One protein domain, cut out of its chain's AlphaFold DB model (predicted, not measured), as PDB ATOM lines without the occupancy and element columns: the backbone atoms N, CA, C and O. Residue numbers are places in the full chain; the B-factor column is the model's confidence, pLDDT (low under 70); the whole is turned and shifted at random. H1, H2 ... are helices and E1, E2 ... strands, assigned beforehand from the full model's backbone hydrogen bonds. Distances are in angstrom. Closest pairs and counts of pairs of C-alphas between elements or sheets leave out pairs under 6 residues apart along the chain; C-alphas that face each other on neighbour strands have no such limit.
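This is residues 2 to 11, 18 to 34 and 73 to 124 of the 124 residues of an uncharacterized protein of Bacillus thuringiensis Sbt003 (UniProt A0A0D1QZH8). A small, twisted sheet of three strands, E1, E2 and E3, is covered on one face by one helix, H2, which runs along the strands; the other face has no named helix on it. A short helix, H1, is set off from the sheet and comes near H2, while residues 114 to 124 trail away after E3. The 79 printed residues have two named helices and three named strands, in the order H1, E1, H2, E2, E3; the sheet order is E1, E2, E3, mixed, and the class is mixed, helices and strands, with under half of the residues, 37 of 79, in named elements. The whole is compact, with a radius of gyration of the C-alphas of 13.2 A, yet elongated in outline, spanning 41 by 25 by 20 A.

In the sheet, E2, residues 97 to 102, is the inner strand between the edge strands E1, residues 22 to 27, and E3, residues 109 to 113. E1 and E2 are parallel at 23 degrees, with N 24 and O 98 within hydrogen-bond range at 2.8 A. E2 and E3 form an antiparallel hairpin at 145 degrees, with N 101 and O 110 within range at 2.9 A. The sheet is only just strongly twisted, its C-alphas lying up to 4.3 A off their best plane. H2, residues 74 to 86, is on the sheet at a height of 8.2 A, giving two layers, a helix on one face of a sheet. It lies over E1 and E2 and runs along the strands, at 17 degrees to E2 on the local plane. Its closest C-alphas to E2 are those of Val 78 and Gly 99, 5.8 A apart. H1, residues 5 to 11, is not on the sheet and is apart from E2 and E3. H1 and H2 are close but not clearly touching, the closest C-alphas being those of Met 7 and Ile 85, 7.2 A apart; they run the same way at a steep tilt of 53 degrees. In H1 and H2 every O i to N i+4 pair is within hydrogen-bond range.

E1 measures 16.3 A from first to last C-alpha, E2 16.2 A, E3 11.9 A, H2 18.3 A and H1 10.0 A. C-alpha 5, where H1 begins, is at (-8.655, -5.187, -34.292). H2 begins at C-alpha 74 (-25.858, -14.299, -27.254), and E3 ends at C-alpha 113 (-30.864, -8.802, -37.114).

The C-alphas of Gly 34 and Pro 124 are the two farthest apart, 42.5 A. Residues 12 to 17 and 35 to 72 are not printed; C-alphas 11 and 18 are 10.0 A apart across the first cut, and C-alphas 34 and 73 are 8.3 A apart across the second. Of the links printed whole, H2 to E2 and E2 to E3 are short. The mean pLDDT of the printed part is 92.0; residues 120 to 124 are under 70.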
ATOM      1  N   PRO A   2     -15.305  -0.421 -30.708       93.81
ATOM      2  CA  PRO A   2     -15.368   0.282 -31.995       93.81
ATOM      3  C   PRO A   2     -13.994   0.474 -32.647       93.81
ATOM      4  O   PRO A   2     -13.866   0.299 -33.839       93.81
ATOM      5  N   PHE A   3     -12.925   0.700 -31.881       94.75
ATOM      6  CA  PHE A   3     -11.563   0.848 -32.432       94.75
ATOM      7  C   PHE A   3     -10.682  -0.397 -32.229       94.75
ATOM      8  O   PHE A   3      -9.469  -0.302 -32.072       94.75
ATOM      9  N   GLY A   4     -11.302  -1.576 -32.120       93.50
ATOM     10  CA  GLY A   4     -10.589  -2.844 -31.939       93.50
ATOM     11  C   GLY A   4     -10.027  -3.415 -33.245       93.50
ATOM     12  O   GLY A   4     -10.359  -2.960 -34.339       93.50
ATOM     13  N   SER A   5      -9.220  -4.473 -33.135       96.00
ATOM     14  CA  SER A   5      -8.655  -5.187 -34.292       96.00
ATOM     15  C   SER A   5      -9.728  -5.705 -35.255       96.00
ATOM     16  O   SER A   5      -9.569  -5.555 -36.459       96.00
ATOM     17  N   MET A   6     -10.839  -6.244 -34.738       95.50
ATOM     18  CA  MET A   6     -11.951  -6.725 -35.568       95.50
ATOM     19  C   MET A   6     -12.580  -5.604 -36.400       95.50
ATOM     20  O   MET A   6     -12.775  -5.783 -37.597       95.50
ATOM     21  N   MET A   7     -12.833  -4.429 -35.808       97.75
ATOM     22  CA  MET A   7     -13.369  -3.299 -36.574       97.75
ATOM     23  C   MET A   7     -12.376  -2.831 -37.634       97.75
ATOM     24  O   MET A   7     -12.759  -2.586 -38.771       97.75
ATOM     25  N   ARG A   8     -11.080  -2.768 -37.298       97.62
ATOM     26  CA  ARG A   8     -10.038  -2.454 -38.283       97.62
ATOM     27  C   ARG A   8     -10.086  -3.419 -39.470       97.62
ATOM     28  O   ARG A   8      -9.979  -2.966 -40.604       97.62
ATOM     29  N   SER A   9     -10.255  -4.717 -39.223       98.06
ATOM     30  CA  SER A   9     -10.407  -5.714 -40.286       98.06
ATOM     31  C   SER A   9     -11.661  -5.487 -41.131       98.06
ATOM     32  O   SER A   9     -11.566  -5.592 -42.348       98.06
ATOM     33  N   ILE A  10     -12.797  -5.129 -40.522       98.06
ATOM     34  CA  ILE A  10     -14.038  -4.798 -41.245       98.06
ATOM     35  C   ILE A  10     -13.816  -3.599 -42.175       98.06
ATOM     36  O   ILE A  10     -14.082  -3.696 -43.368       98.06
ATOM     37  N   ILE A  11     -13.264  -2.499 -41.656       97.94
ATOM     38  CA  ILE A  11     -12.995  -1.284 -42.439       97.94
ATOM     39  C   ILE A  11     -12.045  -1.581 -43.604       97.94
ATOM     40  O   ILE A  11     -12.326  -1.203 -44.736       97.94
ATOM     41  N   GLN A  18     -13.415  -4.722 -51.148       95.38
ATOM     42  CA  GLN A  18     -14.764  -4.534 -51.692       95.38
ATOM     43  C   GLN A  18     -15.808  -5.446 -51.029       95.38
ATOM     44  O   GLN A  18     -16.670  -6.010 -51.693       95.38
ATOM     45  N   VAL A  19     -15.724  -5.622 -49.706       96.50
ATOM     46  CA  VAL A  19     -16.773  -6.317 -48.950       96.50
ATOM     47  C   VAL A  19     -18.078  -5.528 -49.058       96.50
ATOM     48  O   VAL A  19     -18.116  -4.356 -48.695       96.50
ATOM     49  N   GLU A  20     -19.136  -6.190 -49.521       95.88
ATOM     50  CA  GLU A  20     -20.456  -5.579 -49.742       95.88
ATOM     51  C   GLU A  20     -21.463  -5.899 -48.635       95.88
ATOM     52  O   GLU A  20     -22.468  -5.210 -48.524       95.88
ATOM     53  N   GLU A  21     -21.194  -6.905 -47.793       96.50
ATOM     54  CA  GLU A  21     -22.071  -7.312 -46.691       96.50
ATOM     55  C   GLU A  21     -21.275  -7.818 -45.484       96.50
ATOM     56  O   GLU A  21     -20.225  -8.451 -45.630       96.50
ATOM     57  N   ILE A  22     -21.796  -7.583 -44.278       97.81
ATOM     58  CA  ILE A  22     -21.193  -8.046 -43.023       97.81
ATOM     59  C   ILE A  22     -22.166  -8.960 -42.282       97.81
ATOM     60  O   ILE A  22     -23.307  -8.586 -42.035       97.81
ATOM     61  N   CYS A  23     -21.688 -10.120 -41.831       97.94
ATOM     62  CA  CYS A  23     -22.442 -11.029 -40.968       97.94
ATOM     63  C   CYS A  23     -21.736 -11.188 -39.620       97.94
ATOM     64  O   CYS A  23     -20.631 -11.728 -39.546       97.94
ATOM     65  N   VAL A  24     -22.386 -10.757 -38.541       98.06
ATOM     66  CA  VAL A  24     -21.952 -11.029 -37.168       98.06
ATOM     67  C   VAL A  24     -22.607 -12.324 -36.712       98.06
ATOM     68  O   VAL A  24     -23.823 -12.374 -36.550       98.06
ATOM     69  N   ILE A  25     -21.808 -13.368 -36.495       97.75
ATOM     70  CA  ILE A  25     -22.312 -14.696 -36.125       97.75
ATOM     71  C   ILE A  25     -21.853 -15.036 -34.707       97.75
ATOM     72  O   ILE A  25     -20.687 -15.358 -34.476       97.75
ATOM     73  N   GLY A  26     -22.779 -14.951 -33.754       96.12
ATOM     74  CA  GLY A  26     -22.614 -15.542 -32.427       96.12
ATOM     75  C   GLY A  26     -22.966 -17.027 -32.455       96.12
ATOM     76  O   GLY A  26     -23.530 -17.518 -33.429       96.12
ATOM     77  N   HIS A  27     -22.665 -17.755 -31.384       95.88
ATOM     78  CA  HIS A  27     -23.051 -19.159 -31.272       95.88
ATOM     79  C   HIS A  27     -23.698 -19.465 -29.923       95.88
ATOM     80  O   HIS A  27     -23.312 -18.902 -28.894       95.88
ATOM     81  N   GLU A  28     -24.669 -20.377 -29.933       92.06
ATOM     82  CA  GLU A  28     -25.212 -20.948 -28.701       92.06
ATOM     83  C   GLU A  28     -24.115 -21.671 -27.906       92.06
ATOM     84  O   GLU A  28     -23.051 -22.011 -28.437       92.06
ATOM     85  N   ASP A  29     -24.360 -21.886 -26.612       86.56
ATOM     86  CA  ASP A  29     -23.411 -22.523 -25.691       86.56
ATOM     87  C   ASP A  29     -22.013 -21.866 -25.691       86.56
ATOM     88  O   ASP A  29     -20.986 -22.525 -25.504       86.56
ATOM     89  N   CYS A  30     -21.939 -20.549 -25.914       85.88
ATOM     90  CA  CYS A  30     -20.667 -19.843 -25.858       85.88
ATOM     91  C   CYS A  30     -20.072 -19.905 -24.450       85.88
ATOM     92  O   CYS A  30     -20.690 -19.448 -23.496       85.88
ATOM     93  N   GLY A  31     -18.836 -20.396 -24.320       84.62
ATOM     94  CA  GLY A  31     -18.132 -20.466 -23.030       84.62
ATOM     95  C   GLY A  31     -17.865 -19.101 -22.383       84.62
ATOM     96  O   GLY A  31     -17.487 -19.034 -21.216       84.62
ATOM     97  N   MET A  32     -18.077 -18.014 -23.130       87.88
ATOM     98  CA  MET A  32     -18.032 -16.645 -22.621       87.88
ATOM     99  C   MET A  32     -19.371 -16.195 -22.025       87.88
ATOM    100  O   MET A  32     -19.408 -15.194 -21.312       87.88
ATOM    101  N   ALA A  33     -20.469 -16.905 -22.289       87.50
ATOM    102  CA  ALA A  33     -21.765 -16.581 -21.720       87.50
ATOM    103  C   ALA A  33     -21.726 -16.761 -20.193       87.50
ATOM    104  O   ALA A  33     -21.353 -17.811 -19.674       87.50
ATOM    105  N   GLY A  34     -22.081 -15.709 -19.459       85.12
ATOM    106  CA  GLY A  34     -22.078 -15.691 -17.999       85.12
ATOM    107  C   GLY A  34     -20.696 -15.556 -17.348       85.12
ATOM    108  O   GLY A  34     -20.636 -15.490 -16.119       85.12
ATOM    109  N   ASN A  73     -26.679 -12.941 -22.788       92.75
ATOM    110  CA  ASN A  73     -27.485 -13.433 -23.885       92.75
ATOM    111  C   ASN A  73     -26.705 -13.254 -25.198       92.75
ATOM    112  O   ASN A  73     -26.140 -12.189 -25.458       92.75
ATOM    113  N   VAL A  74     -26.611 -14.323 -25.993       95.12
ATOM    114  CA  VAL A  74     -25.858 -14.299 -27.254       95.12
ATOM    115  C   VAL A  74     -26.554 -13.445 -28.312       95.12
ATOM    116  O   VAL A  74     -25.862 -12.723 -29.027       95.12
ATOM    117  N   GLN A  75     -27.890 -13.463 -28.378       95.50
ATOM    118  CA  GLN A  75     -28.650 -12.619 -29.299       95.50
ATOM    119  C   GLN A  75     -28.385 -11.130 -29.022       95.50
ATOM    120  O   GLN A  75     -28.025 -10.402 -29.943       95.50
ATOM    121  N   GLU A  76     -28.455 -10.697 -27.759       94.94
ATOM    122  CA  GLU A  76     -28.145  -9.320 -27.337       94.94
ATOM    123  C   GLU A  76     -26.687  -8.943 -27.649       94.94
ATOM    124  O   GLU A  76     -26.409  -7.844 -28.121       94.94
ATOM    125  N   SER A  77     -25.739  -9.860 -27.429       95.25
ATOM    126  CA  SER A  77     -24.317  -9.642 -27.739       95.25
ATOM    127  C   SER A  77     -24.068  -9.443 -29.240       95.25
ATOM    128  O   SER A  77     -23.297  -8.565 -29.648       95.25
ATOM    129  N   VAL A  78     -24.749 -10.233 -30.076       97.25
ATOM    130  CA  VAL A  78     -24.715 -10.094 -31.537       97.25
ATOM    131  C   VAL A  78     -25.361  -8.778 -31.959       97.25
ATOM    132  O   VAL A  78     -24.732  -8.029 -32.701       97.25
ATOM    133  N   GLN A  79     -26.554  -8.456 -31.450       96.81
ATOM    134  CA  GLN A  79     -27.246  -7.189 -31.722       96.81
ATOM    135  C   GLN A  79     -26.364  -5.986 -31.379       96.81
ATOM    136  O   GLN A  79     -26.129  -5.134 -32.231       96.81
ATOM    137  N   HIS A  80     -25.765  -5.977 -30.189       95.75
ATOM    138  CA  HIS A  80     -24.862  -4.912 -29.768       95.75
ATOM    139  C   HIS A  80     -23.616  -4.795 -30.661       95.75
ATOM    140  O   HIS A  80     -23.137  -3.702 -30.957       95.75
ATOM    141  N   SER A  81     -23.075  -5.922 -31.126       96.75
ATOM    142  CA  SER A  81     -21.948  -5.918 -32.062       96.75
ATOM    143  C   SER A  81     -22.344  -5.356 -33.429       96.75
ATOM    144  O   SER A  81     -21.569  -4.601 -34.018       96.75
ATOM    145  N   VAL A  82     -23.546  -5.681 -33.914       97.50
ATOM    146  CA  VAL A  82     -24.120  -5.104 -35.138       97.50
ATOM    147  C   VAL A  82     -24.278  -3.588 -34.996       97.50
ATOM    148  O   VAL A  82     -23.853  -2.857 -35.888       97.50
ATOM    149  N   GLU A  83     -24.806  -3.104 -33.869       96.50
ATOM    150  CA  GLU A  83     -24.928  -1.668 -33.566       96.50
ATOM    151  C   GLU A  83     -23.565  -0.967 -33.577       96.50
ATOM    152  O   GLU A  83     -23.391   0.020 -34.283       96.50
ATOM    153  N   ILE A  84     -22.557  -1.523 -32.892       97.12
ATOM    154  CA  ILE A  84     -21.196  -0.960 -32.879       97.12
ATOM    155  C   ILE A  84     -20.618  -0.820 -34.294       97.12
ATOM    156  O   ILE A  84     -19.886   0.135 -34.554       97.12
ATOM    157  N   ILE A  85     -20.876  -1.786 -35.182       97.75
ATOM    158  CA  ILE A  85     -20.404  -1.738 -36.573       97.75
ATOM    159  C   ILE A  85     -21.134  -0.643 -37.344       97.75
ATOM    160  O   ILE A  85     -20.475   0.178 -37.977       97.75
ATOM    161  N   ARG A  86     -22.466  -0.598 -37.248       95.38
ATOM    162  CA  ARG A  86     -23.300   0.387 -37.951       95.38
ATOM    163  C   ARG A  86     -23.015   1.824 -37.518       95.38
ATOM    164  O   ARG A  86     -22.944   2.705 -38.366       95.38
ATOM    165  N   ASP A  87     -22.804   2.043 -36.224       95.81
ATOM    166  CA  ASP A  87     -22.563   3.371 -35.649       95.81
ATOM    167  C   ASP A  87     -21.103   3.827 -35.788       95.81
ATOM    168  O   ASP A  87     -20.734   4.929 -35.366       95.81
ATOM    169  N   HIS A  88     -20.228   2.987 -36.349       97.62
ATOM    170  CA  HIS A  88     -18.827   3.338 -36.488       97.62
ATOM    171  C   HIS A  88     -18.657   4.468 -37.522       97.62
ATOM    172  O   HIS A  88     -19.094   4.330 -38.661       97.62
ATOM    173  N   PRO A  89     -17.935   5.562 -37.206       96.69
ATOM    174  CA  PRO A  89     -17.863   6.754 -38.063       96.69
ATOM    175  C   PRO A  89     -17.177   6.535 -39.420       96.69
ATOM    176  O   PRO A  89     -17.256   7.389 -40.296       96.69
ATOM    177  N   LEU A  90     -16.467   5.415 -39.583       96.75
ATOM    178  CA  LEU A  90     -15.842   5.007 -40.848       96.75
ATOM    179  C   LEU A  90     -16.632   3.915 -41.586       96.75
ATOM    180  O   LEU A  90     -16.155   3.421 -42.602       96.75
ATOM    181  N   PHE A  91     -17.780   3.479 -41.063       96.56
ATOM    182  CA  PHE A  91     -18.591   2.448 -41.697       96.56
ATOM    183  C   PHE A  91     -19.591   3.089 -42.677       96.56
ATOM    184  O   PHE A  91     -20.322   4.005 -42.293       96.56
ATOM    185  N   PRO A  92     -19.639   2.657 -43.947       93.75
ATOM    186  CA  PRO A  92     -20.591   3.184 -44.917       93.75
ATOM    187  C   PRO A  92     -22.016   2.685 -44.638       93.75
ATOM    188  O   PRO A  92     -22.273   1.487 -44.563       93.75
ATOM    189  N   PHE A  93     -22.970   3.614 -44.566       90.56
ATOM    190  CA  PHE A  93     -24.367   3.335 -44.197       90.56
ATOM    191  C   PHE A  93     -25.135   2.434 -45.183       90.56
ATOM    192  O   PHE A  93     -26.203   1.928 -44.843       90.56
ATOM    193  N   TYR A  94     -24.638   2.263 -46.411       91.38
ATOM    194  CA  TYR A  94     -25.285   1.451 -47.444       91.38
ATOM    195  C   TYR A  94     -24.904  -0.037 -47.377       91.38
ATOM    196  O   TYR A  94     -25.528  -0.843 -48.061       91.38
ATOM    197  N   ILE A  95     -23.905  -0.422 -46.570       95.62
ATOM    198  CA  ILE A  95     -23.511  -1.829 -46.407       95.62
ATOM    199  C   ILE A  95     -24.402  -2.483 -45.340       95.62
ATOM    200  O   ILE A  95     -24.395  -2.037 -44.187       95.62
ATOM    201  N   PRO A  96     -25.157  -3.545 -45.667       97.12
ATOM    202  CA  PRO A  96     -25.953  -4.259 -44.683       97.12
ATOM    203  C   PRO A  96     -25.055  -4.982 -43.672       97.12
ATOM    204  O   PRO A  96     -24.038  -5.599 -44.005       97.12
ATOM    205  N   VAL A  97     -25.475  -4.920 -42.409       97.88
ATOM    206  CA  VAL A  97     -24.858  -5.654 -41.301       97.88
ATOM    207  C   VAL A  97     -25.915  -6.559 -40.693       97.88
ATOM    208  O   VAL A  97     -26.882  -6.072 -40.101       97.88
ATOM    209  N   HIS A  98     -25.724  -7.860 -40.843       98.06
ATOM    210  CA  HIS A  98     -26.610  -8.906 -40.352       98.06
ATOM    211  C   HIS A  98     -26.120  -9.445 -39.015       98.06
ATOM    212  O   HIS A  98     -24.917  -9.514 -38.754       98.06
ATOM    213  N   GLY A  99     -27.059  -9.870 -38.181       98.19
ATOM    214  CA  GLY A  99     -26.782 -10.574 -36.937       98.19
ATOM    215  C   GLY A  99     -27.381 -11.969 -36.996       98.19
ATOM    216  O   GLY A  99     -28.577 -12.104 -37.253       98.19
ATOM    217  N   LEU A 100     -26.572 -12.993 -36.726       98.38
ATOM    218  CA  LEU A 100     -27.002 -14.386 -36.687       98.38
ATOM    219  C   LEU A 100     -26.509 -15.095 -35.424       98.38
ATOM    220  O   LEU A 100     -25.473 -14.746 -34.853       98.38
ATOM    221  N   VAL A 101     -27.235 -16.137 -35.029       98.06
ATOM    222  CA  VAL A 101     -26.811 -17.088 -34.001       98.06
ATOM    223  C   VAL A 101     -26.794 -18.490 -34.594       98.06
ATOM    224  O   VAL A 101     -27.783 -18.940 -35.165       98.06
ATOM    225  N   ILE A 102     -25.651 -19.171 -34.480       98.06
ATOM    226  CA  ILE A 102     -25.485 -20.556 -34.930       98.06
ATOM    227  C   ILE A 102     -25.598 -21.538 -33.761       98.06
ATOM    228  O   ILE A 102     -24.960 -21.369 -32.719       98.06
ATOM    229  N   HIS A 103     -26.350 -22.619 -33.954       97.00
ATOM    230  CA  HIS A 103     -26.362 -23.743 -33.028       97.00
ATOM    231  C   HIS A 103     -25.140 -24.647 -33.299       97.00
ATOM    232  O   HIS A 103     -25.066 -25.294 -34.351       97.00
ATOM    233  N   PRO A 104     -24.189 -24.791 -32.356       94.75
ATOM    234  CA  PRO A 104     -22.866 -25.365 -32.626       94.75
ATOM    235  C   PRO A 104     -22.884 -26.853 -33.004       94.75
ATOM    236  O   PRO A 104     -21.946 -27.334 -33.633       94.75
ATOM    237  N   LYS A 105     -23.934 -27.602 -32.631       95.81
ATOM    238  CA  LYS A 105     -24.044 -29.044 -32.946       95.81
ATOM    239  C   LYS A 105     -24.800 -29.359 -34.238       95.81
ATOM    240  O   LYS A 105     -24.575 -30.412 -34.818       95.81
ATOM    241  N   THR A 106     -25.729 -28.499 -34.650       97.50
ATOM    242  CA  THR A 106     -26.632 -28.762 -35.785       97.50
ATOM    243  C   THR A 106     -26.280 -27.906 -36.994       97.50
ATOM    244  O   THR A 106     -26.663 -28.253 -38.105       97.50
ATOM    245  N   GLY A 107     -25.567 -26.791 -36.788       96.50
ATOM    246  CA  GLY A 107     -25.311 -25.788 -37.817       96.50
ATOM    247  C   GLY A 107     -26.530 -24.927 -38.154       96.50
ATOM    248  O   GLY A 107     -26.452 -24.123 -39.078       96.50
ATOM    249  N   GLY A 108     -27.648 -25.085 -37.434       97.94
ATOM    250  CA  GLY A 108     -28.831 -24.245 -37.617       97.94
ATOM    251  C   GLY A 108     -28.499 -22.779 -37.355       97.94
ATOM    252  O   GLY A 108     -27.801 -22.479 -36.388       97.94
ATOM    253  N   LEU A 109     -28.978 -21.889 -38.223       97.69
ATOM    254  CA  LEU A 109     -28.776 -20.446 -38.126       97.69
ATOM    255  C   LEU A 109     -30.108 -19.752 -37.858       97.69
ATOM    256  O   LEU A 109     -31.074 -19.947 -38.592       97.69
ATOM    257  N   GLU A 110     -30.127 -18.914 -36.830       97.56
ATOM    258  CA  GLU A 110     -31.215 -17.994 -36.524       97.56
ATOM    259  C   GLU A 110     -30.788 -16.572 -36.899       97.56
ATOM    260  O   GLU A 110     -29.713 -16.115 -36.504       97.56
ATOM    261  N   VAL A 111     -31.625 -15.863 -37.659       97.81
ATOM    262  CA  VAL A 111     -31.417 -14.440 -37.957       97.81
ATOM    263  C   VAL A 111     -31.967 -13.618 -36.795       97.81
ATOM    264  O   VAL A 111     -33.164 -13.641 -36.529       97.81
ATOM    265  N   VAL A 112     -31.090 -12.872 -36.124       97.12
ATOM    266  CA  VAL A 112     -31.450 -11.971 -35.013       97.12
ATOM    267  C   VAL A 112     -31.498 -10.504 -35.430       97.12
ATOM    268  O   VAL A 112     -32.194  -9.716 -34.793       97.12
ATOM    269  N   VAL A 113     -30.779 -10.129 -36.493       97.38
ATOM    270  CA  VAL A 113     -30.864  -8.802 -37.114       97.38
ATOM    271  C   VAL A 113     -30.831  -8.948 -38.631       97.38
ATOM    272  O   VAL A 113     -29.822  -9.380 -39.184       97.38
ATOM    273  N   GLU A 114     -31.913  -8.531 -39.288       96.25
ATOM    274  CA  GLU A 114     -32.017  -8.452 -40.749       96.25
ATOM    275  C   GLU A 114     -31.394  -7.140 -41.257       96.25
ATOM    276  O   GLU A 114     -31.934  -6.049 -41.038       96.25
ATOM    277  N   GLY A 115     -30.227  -7.232 -41.899       94.44
ATOM    278  CA  GLY A 115     -29.414  -6.092 -42.320       94.44
ATOM    279  C   GLY A 115     -30.001  -5.298 -43.483       94.44
ATOM    280  O   GLY A 115     -29.818  -4.079 -43.533       94.44
ATOM    281  N   TYR A 116     -30.767  -5.941 -44.367       93.25
ATOM    282  CA  TYR A 116     -31.332  -5.265 -45.540       93.25
ATOM    283  C   TYR A 116     -32.419  -4.248 -45.187       93.25
ATOM    284  O   TYR A 116     -32.662  -3.316 -45.945       93.25
ATOM    285  N   SER A 117     -33.055  -4.387 -44.023       80.81
ATOM    286  CA  SER A 117     -34.088  -3.446 -43.572       80.81
ATOM    287  C   SER A 117     -33.549  -2.052 -43.212       80.81
ATOM    288  O   SER A 117     -34.326  -1.102 -43.141       80.81
ATOM    289  N   TYR A 118     -32.232  -1.920 -43.020       73.25
ATOM    290  CA  TYR A 118     -31.572  -0.679 -42.600       73.25
ATOM    291  C   TYR A 118     -30.665  -0.070 -43.673       73.25
ATOM    292  O   TYR A 118     -30.435   1.138 -43.654       73.25
ATOM    293  N   ALA A 119     -30.141  -0.877 -44.597       71.75
ATOM    294  CA  ALA A 119     -29.303  -0.380 -45.679       71.75
ATOM    295  C   ALA A 119     -30.151   0.451 -46.656       71.75
ATOM    296  O   ALA A 119     -31.029  -0.069 -47.346       71.75
ATOM    297  N   HIS A 120     -29.900   1.760 -46.729       62.12
ATOM    298  CA  HIS A 120     -30.481   2.582 -47.786       62.12
ATOM    299  C   HIS A 120     -29.860   2.153 -49.121       62.12
ATOM    300  O   HIS A 120     -28.651   2.257 -49.303       62.12
ATOM    301  N   THR A 121     -30.692   1.660 -50.043       52.69
ATOM    302  CA  THR A 121     -30.325   1.006 -51.315       52.69
ATOM    303  C   THR A 121     -29.694   1.929 -52.364       52.69
ATOM    304  O   THR A 121     -29.832   1.705 -53.564       52.69
ATOM    305  N   THR A 122     -29.021   2.992 -51.951       48.62
ATOM    306  CA  THR A 122     -28.328   3.905 -52.854       48.62
ATOM    307  C   THR A 122     -26.860   3.931 -52.478       48.62
ATOM    308  O   THR A 122     -26.453   4.695 -51.600       48.62
ATOM    309  N   SER A 123     -26.078   3.083 -53.151       50.06
ATOM    310  CA  SER A 123     -24.643   3.311 -53.316       50.06
ATOM    311  C   SER A 123     -24.421   4.728 -53.877       50.06
ATOM    312  O   SER A 123     -25.237   5.164 -54.699       50.06
ATOM    313  N   PRO A 124     -23.377   5.455 -53.442       53.81
ATOM    314  CA  PRO A 124     -22.954   6.697 -54.090       53.81
ATOM    315  C   PRO A 124     -22.592   6.498 -55.566       53.81
ATOM    316  O   PRO A 124     -22.109   5.394 -55.914       53.81
TER     317      PRO A 124